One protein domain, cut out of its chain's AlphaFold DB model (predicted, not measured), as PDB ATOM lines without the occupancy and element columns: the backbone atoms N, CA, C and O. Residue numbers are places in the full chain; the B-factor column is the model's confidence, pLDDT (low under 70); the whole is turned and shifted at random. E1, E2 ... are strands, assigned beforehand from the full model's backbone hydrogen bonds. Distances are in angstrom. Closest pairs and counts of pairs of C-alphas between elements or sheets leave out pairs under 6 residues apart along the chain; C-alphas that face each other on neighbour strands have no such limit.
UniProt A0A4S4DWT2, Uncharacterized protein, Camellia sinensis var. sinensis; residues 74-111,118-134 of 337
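Overview. This is residues 74 to 111 and 118 to 134 of the 337 residues of an uncharacterized protein of Camellia sinensis var. sinensis (UniProt A0A4S4DWT2). A small antiparallel sheet of three strands, E3, E4 and E5, makes one arm of a loose, open V, and a separate hairpin of two strands, E1 and E2, makes the other. A long loop, residues 89 to 102, joins the two arms, and no strand of the one comes into contact with a strand of the other. The printed part has 55 residues, with no named helix and five named strands in the order E1 E2 E3 E4 E5 along the chain; the larger sheet has the order E3 E4 E5. The class is all strand, though only 24 of the 55 printed residues are in named elements. The whole is loose, with a radius of gyration of the C-alphas of 12.9 A, and spans 35 by 31 by 17 A.

Along the chain. Begin with the larger sheet and find C-alpha 103 at (-5.024, -29.330, -39.348), where E3 starts; it covers residues 103 to 107, 13.1 A long. E4, residues 121 to 125, measures 12.8 A, and E5, residues 130 to 133, measures 9.8 A and ends at C-alpha 133 at (-13.039, -19.532, -41.754). Then go to C-alpha 74 at (-16.567, -28.127, -38.802), where E1 begins; it covers residues 74 to 77, 9.7 A. E2, residues 83 to 88, is the longest strand by residues, at 14.1 A.

Arrangement. In the larger sheet E4 is the inner strand, and E3 and E5 are the edge strands. E3 and E4 are antiparallel at 154 degrees; look for N 105 and O 123, within hydrogen-bond range at 2.8 A. The C-alphas of His 106 and Tyr 122 face each other at 4.4 A. E4 and E5 form a hairpin, antiparallel at 152 degrees, with N 124 and O 131 at 2.8 A and C-alphas 125 and 130 facing each other at 4.5 A. E1 and E2 form the other hairpin, antiparallel at 177 degrees; here N 76 and O 85 are 2.8 A apart, and C-alphas 75 and 86 face each other at 4.5 A. Both E1 and E2 are apart from E3, E4 and E5.

Size, cuts and confidence. The C-alphas farthest apart are those of Asp 95 and Gly 111, at 39.1 A. Residues 112 to 117 are not printed, and C-alphas 111 and 118 are 11.8 A apart across this cut, which falls in the link from E3 to E4. The links E1 to E2 and E4 to E5 are tight, and E2 to E3 is long, with 14 residues. The mean pLDDT of the printed part is 78.1; look for values under 70 at residues 107 to 111 and 118 to 120.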
ATOM      1  N   VAL A  74     -16.966 -29.012 -39.899       84.75
ATOM      2  CA  VAL A  74     -16.567 -28.127 -38.802       84.75
ATOM      3  C   VAL A  74     -17.756 -27.929 -37.893       84.75
ATOM      4  O   VAL A  74     -18.838 -27.573 -38.353       84.75
ATOM      5  N   ARG A  75     -17.530 -28.118 -36.592       82.75
ATOM      6  CA  ARG A  75     -18.523 -27.868 -35.553       82.75
ATOM      7  C   ARG A  75     -18.016 -26.803 -34.600       82.75
ATOM      8  O   ARG A  75     -16.893 -26.887 -34.105       82.75
ATOM      9  N   VAL A  76     -18.856 -25.814 -34.338       82.81
ATOM     10  CA  VAL A  76     -18.657 -24.829 -33.277       82.81
ATOM     11  C   VAL A  76     -19.470 -25.307 -32.085       82.81
ATOM     12  O   VAL A  76     -20.687 -25.435 -32.189       82.81
ATOM     13  N   VAL A  77     -18.802 -25.586 -30.968       86.19
ATOM     14  CA  VAL A  77     -19.433 -26.099 -29.744       86.19
ATOM     15  C   VAL A  77     -19.240 -25.132 -28.582       86.19
ATOM     16  O   VAL A  77     -18.234 -24.422 -28.510       86.19
ATOM     17  N   THR A  78     -20.208 -25.084 -27.667       86.12
ATOM     18  CA  THR A  78     -20.054 -24.381 -26.387       86.12
ATOM     19  C   THR A  78     -19.096 -25.140 -25.466       86.12
ATOM     20  O   THR A  78     -18.790 -26.312 -25.672       86.12
ATOM     21  N   TRP A  79     -18.686 -24.494 -24.373       86.62
ATOM     22  CA  TRP A  79     -17.939 -25.137 -23.283       86.62
ATOM     23  C   TRP A  79     -18.678 -26.328 -22.651       86.62
ATOM     24  O   TRP A  79     -18.048 -27.175 -22.024       86.62
ATOM     25  N   ASN A  80     -19.998 -26.407 -22.835       87.88
ATOM     26  CA  ASN A  80     -20.839 -27.502 -22.362       87.88
ATOM     27  C   ASN A  80     -21.001 -28.622 -23.409       87.88
ATOM     28  O   ASN A  80     -21.789 -29.537 -23.190       87.88
ATOM     29  N   ASN A  81     -20.259 -28.567 -24.523       83.69
ATOM     30  CA  ASN A  81     -20.396 -29.435 -25.697       83.69
ATOM     31  C   ASN A  81     -21.749 -29.324 -26.427       83.69
ATOM     32  O   ASN A  81     -22.121 -30.242 -27.156       83.69
ATOM     33  N   ASP A  82     -22.465 -28.205 -26.291       86.62
ATOM     34  CA  ASP A  82     -23.666 -27.960 -27.096       86.62
ATOM     35  C   ASP A  82     -23.263 -27.469 -28.493       86.62
ATOM     36  O   ASP A  82     -22.471 -26.532 -28.624       86.62
ATOM     37  N   GLU A  83     -23.809 -28.078 -29.544       82.38
ATOM     38  CA  GLU A  83     -23.520 -27.705 -30.934       82.38
ATOM     39  C   GLU A  83     -24.212 -26.380 -31.304       82.38
ATOM     40  O   GLU A  83     -25.439 -26.281 -31.308       82.38
ATOM     41  N   LEU A  84     -23.425 -25.348 -31.628       77.94
ATOM     42  CA  LEU A  84     -23.913 -24.031 -32.058       77.94
ATOM     43  C   LEU A  84     -24.057 -23.923 -33.576       77.94
ATOM     44  O   LEU A  84     -24.973 -23.269 -34.073       77.94
ATOM     45  N   ALA A  85     -23.121 -24.510 -34.318       76.06
ATOM     46  CA  ALA A  85     -23.117 -24.488 -35.775       76.06
ATOM     47  C   ALA A  85     -22.328 -25.677 -36.321       76.06
ATOM     48  O   ALA A  85     -21.279 -26.015 -35.777       76.06
ATOM     49  N   THR A  86     -22.805 -26.241 -37.428       82.50
ATOM     50  CA  THR A  86     -22.154 -27.339 -38.148       82.50
ATOM     51  C   THR A  86     -22.149 -27.013 -39.634       82.50
ATOM     52  O   THR A  86     -23.188 -26.628 -40.172       82.50
ATOM     53  N   ASP A  87     -20.998 -27.148 -40.287       81.44
ATOM     54  CA  ASP A  87     -20.861 -26.925 -41.728       81.44
ATOM     55  C   ASP A  87     -19.939 -27.967 -42.374       81.44
ATOM     56  O   ASP A  87     -18.921 -28.355 -41.798       81.44
ATOM     57  N   ALA A  88     -20.293 -28.420 -43.575       85.06
ATOM     58  CA  ALA A  88     -19.547 -29.427 -44.320       85.06
ATOM     59  C   ALA A  88     -18.538 -28.759 -45.264       85.06
ATOM     60  O   ALA A  88     -18.896 -28.057 -46.214       85.06
ATOM     61  N   LEU A  89     -17.251 -29.024 -45.058       82.69
ATOM     62  CA  LEU A  89     -16.180 -28.351 -45.781       82.69
ATOM     63  C   LEU A  89     -16.104 -28.806 -47.249       82.69
ATOM     64  O   LEU A  89     -16.121 -30.008 -47.536       82.69
ATOM     65  N   PRO A  90     -16.002 -27.879 -48.216       80.81
ATOM     66  CA  PRO A  90     -15.810 -28.191 -49.633       80.81
ATOM     67  C   PRO A  90     -14.334 -28.485 -49.961       80.81
ATOM     68  O   PRO A  90     -13.711 -27.740 -50.708       80.81
ATOM     69  N   VAL A  91     -13.760 -29.548 -49.388       82.94
ATOM     70  CA  VAL A  91     -12.363 -29.958 -49.650       82.94
ATOM     71  C   VAL A  91     -12.308 -30.959 -50.801       82.94
ATOM     72  O   VAL A  91     -13.065 -31.921 -50.812       82.94
ATOM     73  N   HIS A  92     -11.405 -30.786 -51.761       79.06
ATOM     74  CA  HIS A  92     -11.251 -31.700 -52.890       79.06
ATOM     75  C   HIS A  92     -10.530 -32.985 -52.485       79.06
ATOM     76  O   HIS A  92      -9.489 -32.957 -51.834       79.06
ATOM     77  N   GLY A  93     -11.040 -34.130 -52.944       76.94
ATOM     78  CA  GLY A  93     -10.406 -35.428 -52.707       76.94
ATOM     79  C   GLY A  93     -10.549 -35.950 -51.277       76.94
ATOM     80  O   GLY A  93      -9.780 -36.833 -50.899       76.94
ATOM     81  N   PHE A  94     -11.528 -35.437 -50.519       80.31
ATOM     82  CA  PHE A  94     -11.788 -35.817 -49.129       80.31
ATOM     83  C   PHE A  94     -11.978 -37.323 -48.924       80.31
ATOM     84  O   PHE A  94     -11.635 -37.819 -47.855       80.31
ATOM     85  N   ASP A  95     -12.442 -38.053 -49.946       82.69
ATOM     86  CA  ASP A  95     -12.635 -39.508 -49.916       82.69
ATOM     87  C   ASP A  95     -11.344 -40.282 -49.584       82.69
ATOM     88  O   ASP A  95     -11.402 -41.391 -49.055       82.69
ATOM     89  N   HIS A  96     -10.178 -39.687 -49.864       80.38
ATOM     90  CA  HIS A  96      -8.857 -40.293 -49.657       80.38
ATOM     91  C   HIS A  96      -8.165 -39.808 -48.375       80.38
ATOM     92  O   HIS A  96      -7.019 -40.185 -48.122       80.38
ATOM     93  N   TYR A  97      -8.818 -38.946 -47.590       80.00
ATOM     94  CA  TYR A  97      -8.232 -38.314 -46.410       80.00
ATOM     95  C   TYR A  97      -8.831 -38.859 -45.118       80.00
ATOM     96  O   TYR A  97     -10.005 -39.214 -45.031       80.00
ATOM     97  N   LYS A  98      -8.007 -38.894 -44.073       80.81
ATOM     98  CA  LYS A  98      -8.398 -39.246 -42.708       80.81
ATOM     99  C   LYS A  98      -8.413 -38.003 -41.831       80.81
ATOM    100  O   LYS A  98      -7.793 -36.996 -42.143       80.81
ATOM    101  N   ALA A  99      -9.045 -38.102 -40.663       78.38
ATOM    102  CA  ALA A  99      -9.120 -37.002 -39.696       78.38
ATOM    103  C   ALA A  99      -7.749 -36.395 -39.322       78.38
ATOM    104  O   ALA A  99      -7.675 -35.221 -38.991       78.38
ATOM    105  N   LYS A 100      -6.663 -37.180 -39.402       83.06
ATOM    106  CA  LYS A 100      -5.291 -36.729 -39.114       83.06
ATOM    107  C   LYS A 100      -4.678 -35.851 -40.209       83.06
ATOM    108  O   LYS A 100      -3.698 -35.170 -39.938       83.06
ATOM    109  N   ASP A 101      -5.232 -35.889 -41.418       81.81
ATOM    110  CA  ASP A 101      -4.725 -35.139 -42.569       81.81
ATOM    111  C   ASP A 101      -5.237 -33.690 -42.580       81.81
ATOM    112  O   ASP A 101      -4.776 -32.875 -43.377       81.81
ATOM    113  N   TYR A 102      -6.174 -33.362 -41.682       84.06
ATOM    114  CA  TYR A 102      -6.702 -32.018 -41.490       84.06
ATOM    115  C   TYR A 102      -6.049 -31.365 -40.272       84.06
ATOM    116  O   TYR A 102      -6.016 -31.943 -39.186       84.06
ATOM    117  N   ALA A 103      -5.572 -30.133 -40.434       84.25
ATOM    118  CA  ALA A 103      -5.024 -29.330 -39.348       84.25
ATOM    119  C   ALA A 103      -5.801 -28.020 -39.206       84.25
ATOM    120  O   ALA A 103      -6.034 -27.318 -40.189       84.25
ATOM    121  N   LEU A 104      -6.175 -27.676 -37.972       84.25
ATOM    122  CA  LEU A 104      -6.749 -26.376 -37.643       84.25
ATOM    123  C   LEU A 104      -5.632 -25.444 -37.166       84.25
ATOM    124  O   LEU A 104      -5.020 -25.669 -36.123       84.25
ATOM    125  N   ALA A 105      -5.385 -24.388 -37.925       81.75
ATOM    126  CA  ALA A 105      -4.519 -23.282 -37.558       81.75
ATOM    127  C   ALA A 105      -5.362 -22.023 -37.323       81.75
ATOM    128  O   ALA A 105      -6.466 -21.875 -37.842       81.75
ATOM    129  N   HIS A 106      -4.844 -21.097 -36.529       75.50
ATOM    130  CA  HIS A 106      -5.470 -19.802 -36.294       75.50
ATOM    131  C   HIS A 106      -4.384 -18.733 -36.375       75.50
ATOM    132  O   HIS A 106      -3.279 -18.931 -35.867       75.50
ATOM    133  N   ALA A 107      -4.672 -17.620 -37.046       67.06
ATOM    134  CA  ALA A 107      -3.766 -16.482 -37.041       67.06
ATOM    135  C   ALA A 107      -4.116 -15.586 -35.848       67.06
ATOM    136  O   ALA A 107      -5.143 -14.911 -35.852       67.06
ATOM    137  N   LEU A 108      -3.255 -15.576 -34.830       53.97
ATOM    138  CA  LEU A 108      -3.216 -14.490 -33.852       53.97
ATOM    139  C   LEU A 108      -2.459 -13.339 -34.511       53.97
ATOM    140  O   LEU A 108      -1.257 -13.456 -34.757       53.97
ATOM    141  N   PHE A 109      -3.143 -12.244 -34.838       51.12
ATOM    142  CA  PHE A 109      -2.445 -11.049 -35.298       51.12
ATOM    143  C   PHE A 109      -1.482 -10.544 -34.211       51.12
ATOM    144  O   PHE A 109      -1.686 -10.718 -33.008       51.12
ATOM    145  N   SER A 110      -0.367  -9.990 -34.676       44.97
ATOM    146  CA  SER A 110       0.822  -9.603 -33.920       44.97
ATOM    147  C   SER A 110       0.523  -8.797 -32.655       44.97
ATOM    148  O   SER A 110       0.064  -7.662 -32.739       44.97
ATOM    149  N   GLY A 111       0.911  -9.344 -31.499       44.22
ATOM    150  CA  GLY A 111       1.093  -8.565 -30.271       44.22
ATOM    151  C   GLY A 111       0.078  -8.803 -29.155       44.22
ATOM    152  O   GLY A 111      -0.410  -7.837 -28.595       44.22
ATOM    153  N   ASP A 118      -9.489  -6.122 -35.191       54.91
ATOM    154  CA  ASP A 118      -9.056  -7.220 -36.068       54.91
ATOM    155  C   ASP A 118      -9.799  -8.529 -35.763       54.91
ATOM    156  O   ASP A 118      -9.748  -9.081 -34.662       54.91
ATOM    157  N   GLU A 119     -10.519  -9.017 -36.770       60.62
ATOM    158  CA  GLU A 119     -11.356 -10.210 -36.708       60.62
ATOM    159  C   GLU A 119     -10.529 -11.515 -36.744       60.62
ATOM    160  O   GLU A 119      -9.633 -11.657 -37.582       60.62
ATOM    161  N   PRO A 120     -10.809 -12.505 -35.870       68.88
ATOM    162  CA  PRO A 120     -10.022 -13.735 -35.790       68.88
ATOM    163  C   PRO A 120     -10.232 -14.628 -37.022       68.88
ATOM    164  O   PRO A 120     -11.353 -15.040 -37.320       68.88
ATOM    165  N   LEU A 121      -9.138 -14.981 -37.704       75.69
ATOM    166  CA  LEU A 121      -9.137 -15.866 -38.873       75.69
ATOM    167  C   LEU A 121      -8.686 -17.280 -38.494       75.69
ATOM    168  O   LEU A 121      -7.605 -17.476 -37.924       75.69
ATOM    169  N   TYR A 122      -9.485 -18.271 -38.883       82.38
ATOM    170  CA  TYR A 122      -9.162 -19.687 -38.744       82.38
ATOM    171  C   TYR A 122      -8.834 -20.287 -40.110       82.38
ATOM    172  O   TYR A 122      -9.449 -19.954 -41.120       82.38
ATOM    173  N   TYR A 123      -7.867 -21.193 -40.141       83.94
ATOM    174  CA  TYR A 123      -7.411 -21.884 -41.338       83.94
ATOM    175  C   TYR A 123      -7.535 -23.380 -41.111       83.94
ATOM    176  O   TYR A 123      -6.967 -23.922 -40.168       83.94
ATOM    177  N   ILE A 124      -8.258 -24.058 -41.988       86.12
ATOM    178  CA  ILE A 124      -8.353 -25.511 -42.005       86.12
ATOM    179  C   ILE A 124      -7.546 -25.982 -43.201       86.12
ATOM    180  O   ILE A 124      -7.897 -25.726 -44.351       86.12
ATOM    181  N   VAL A 125      -6.424 -26.623 -42.916       84.69
ATOM    182  CA  VAL A 125      -5.466 -27.071 -43.918       84.69
ATOM    183  C   VAL A 125      -5.702 -28.549 -44.173       84.69
ATOM    184  O   VAL A 125      -5.672 -29.352 -43.245       84.69
ATOM    185  N   SER A 126      -5.925 -28.894 -45.433       82.88
ATOM    186  CA  SER A 126      -5.888 -30.263 -45.944       82.88
ATOM    187  C   SER A 126      -4.666 -30.431 -46.865       82.88
ATOM    188  O   SER A 126      -4.063 -29.430 -47.265       82.88
ATOM    189  N   PRO A 127      -4.291 -31.661 -47.259       80.06
ATOM    190  CA  PRO A 127      -3.109 -31.890 -48.094       80.06
ATOM    191  C   PRO A 127      -3.141 -31.192 -49.463       80.06
ATOM    192  O   PRO A 127      -2.089 -31.007 -50.071       80.06
ATOM    193  N   LYS A 128      -4.333 -30.839 -49.969       78.81
ATOM    194  CA  LYS A 128      -4.519 -30.178 -51.274       78.81
ATOM    195  C   LYS A 128      -5.162 -28.795 -51.202       78.81
ATOM    196  O   LYS A 128      -4.874 -27.979 -52.069       78.81
ATOM    197  N   ASP A 129      -5.964 -28.523 -50.175       80.94
ATOM    198  CA  ASP A 129      -6.745 -27.289 -50.052       80.94
ATOM    199  C   ASP A 129      -6.572 -26.631 -48.686       80.94
ATOM    200  O   ASP A 129      -6.447 -27.310 -47.666       80.94
ATOM    201  N   VAL A 130      -6.673 -25.302 -48.656       83.94
ATOM    202  CA  VAL A 130      -6.759 -24.510 -47.424       83.94
ATOM    203  C   VAL A 130      -8.104 -23.794 -47.401       83.94
ATOM    204  O   VAL A 130      -8.398 -22.993 -48.287       83.94
ATOM    205  N   VAL A 131      -8.909 -24.059 -46.376       83.81
ATOM    206  CA  VAL A 131     -10.185 -23.380 -46.137       83.81
ATOM    207  C   VAL A 131      -9.980 -22.297 -45.086       83.81
ATOM    208  O   VAL A 131      -9.418 -22.552 -44.026       83.81
ATOM    209  N   ILE A 132     -10.440 -21.081 -45.374       83.31
ATOM    210  CA  ILE A 132     -10.368 -19.948 -44.447       83.31
ATOM    211  C   ILE A 132     -11.753 -19.750 -43.836       83.31
ATOM    212  O   ILE A 132     -12.708 -19.466 -44.554       83.31
ATOM    213  N   ALA A 133     -11.851 -19.871 -42.518       78.38
ATOM    214  CA  ALA A 133     -13.039 -19.532 -41.754       78.38
ATOM    215  C   ALA A 133     -12.877 -18.118 -41.180       78.38
ATOM    216  O   ALA A 133     -11.988 -17.848 -40.368       78.38
ATOM    217  N   LYS A 134     -13.739 -17.214 -41.648       74.94
ATOM    218  CA  LYS A 134     -13.835 -15.827 -41.190       74.94
ATOM    219  C   LYS A 134     -15.112 -15.640 -40.370       74.94
ATOM    220  O   LYS A 134     -16.070 -16.391 -40.588       74.94
TER     221      LYS A 134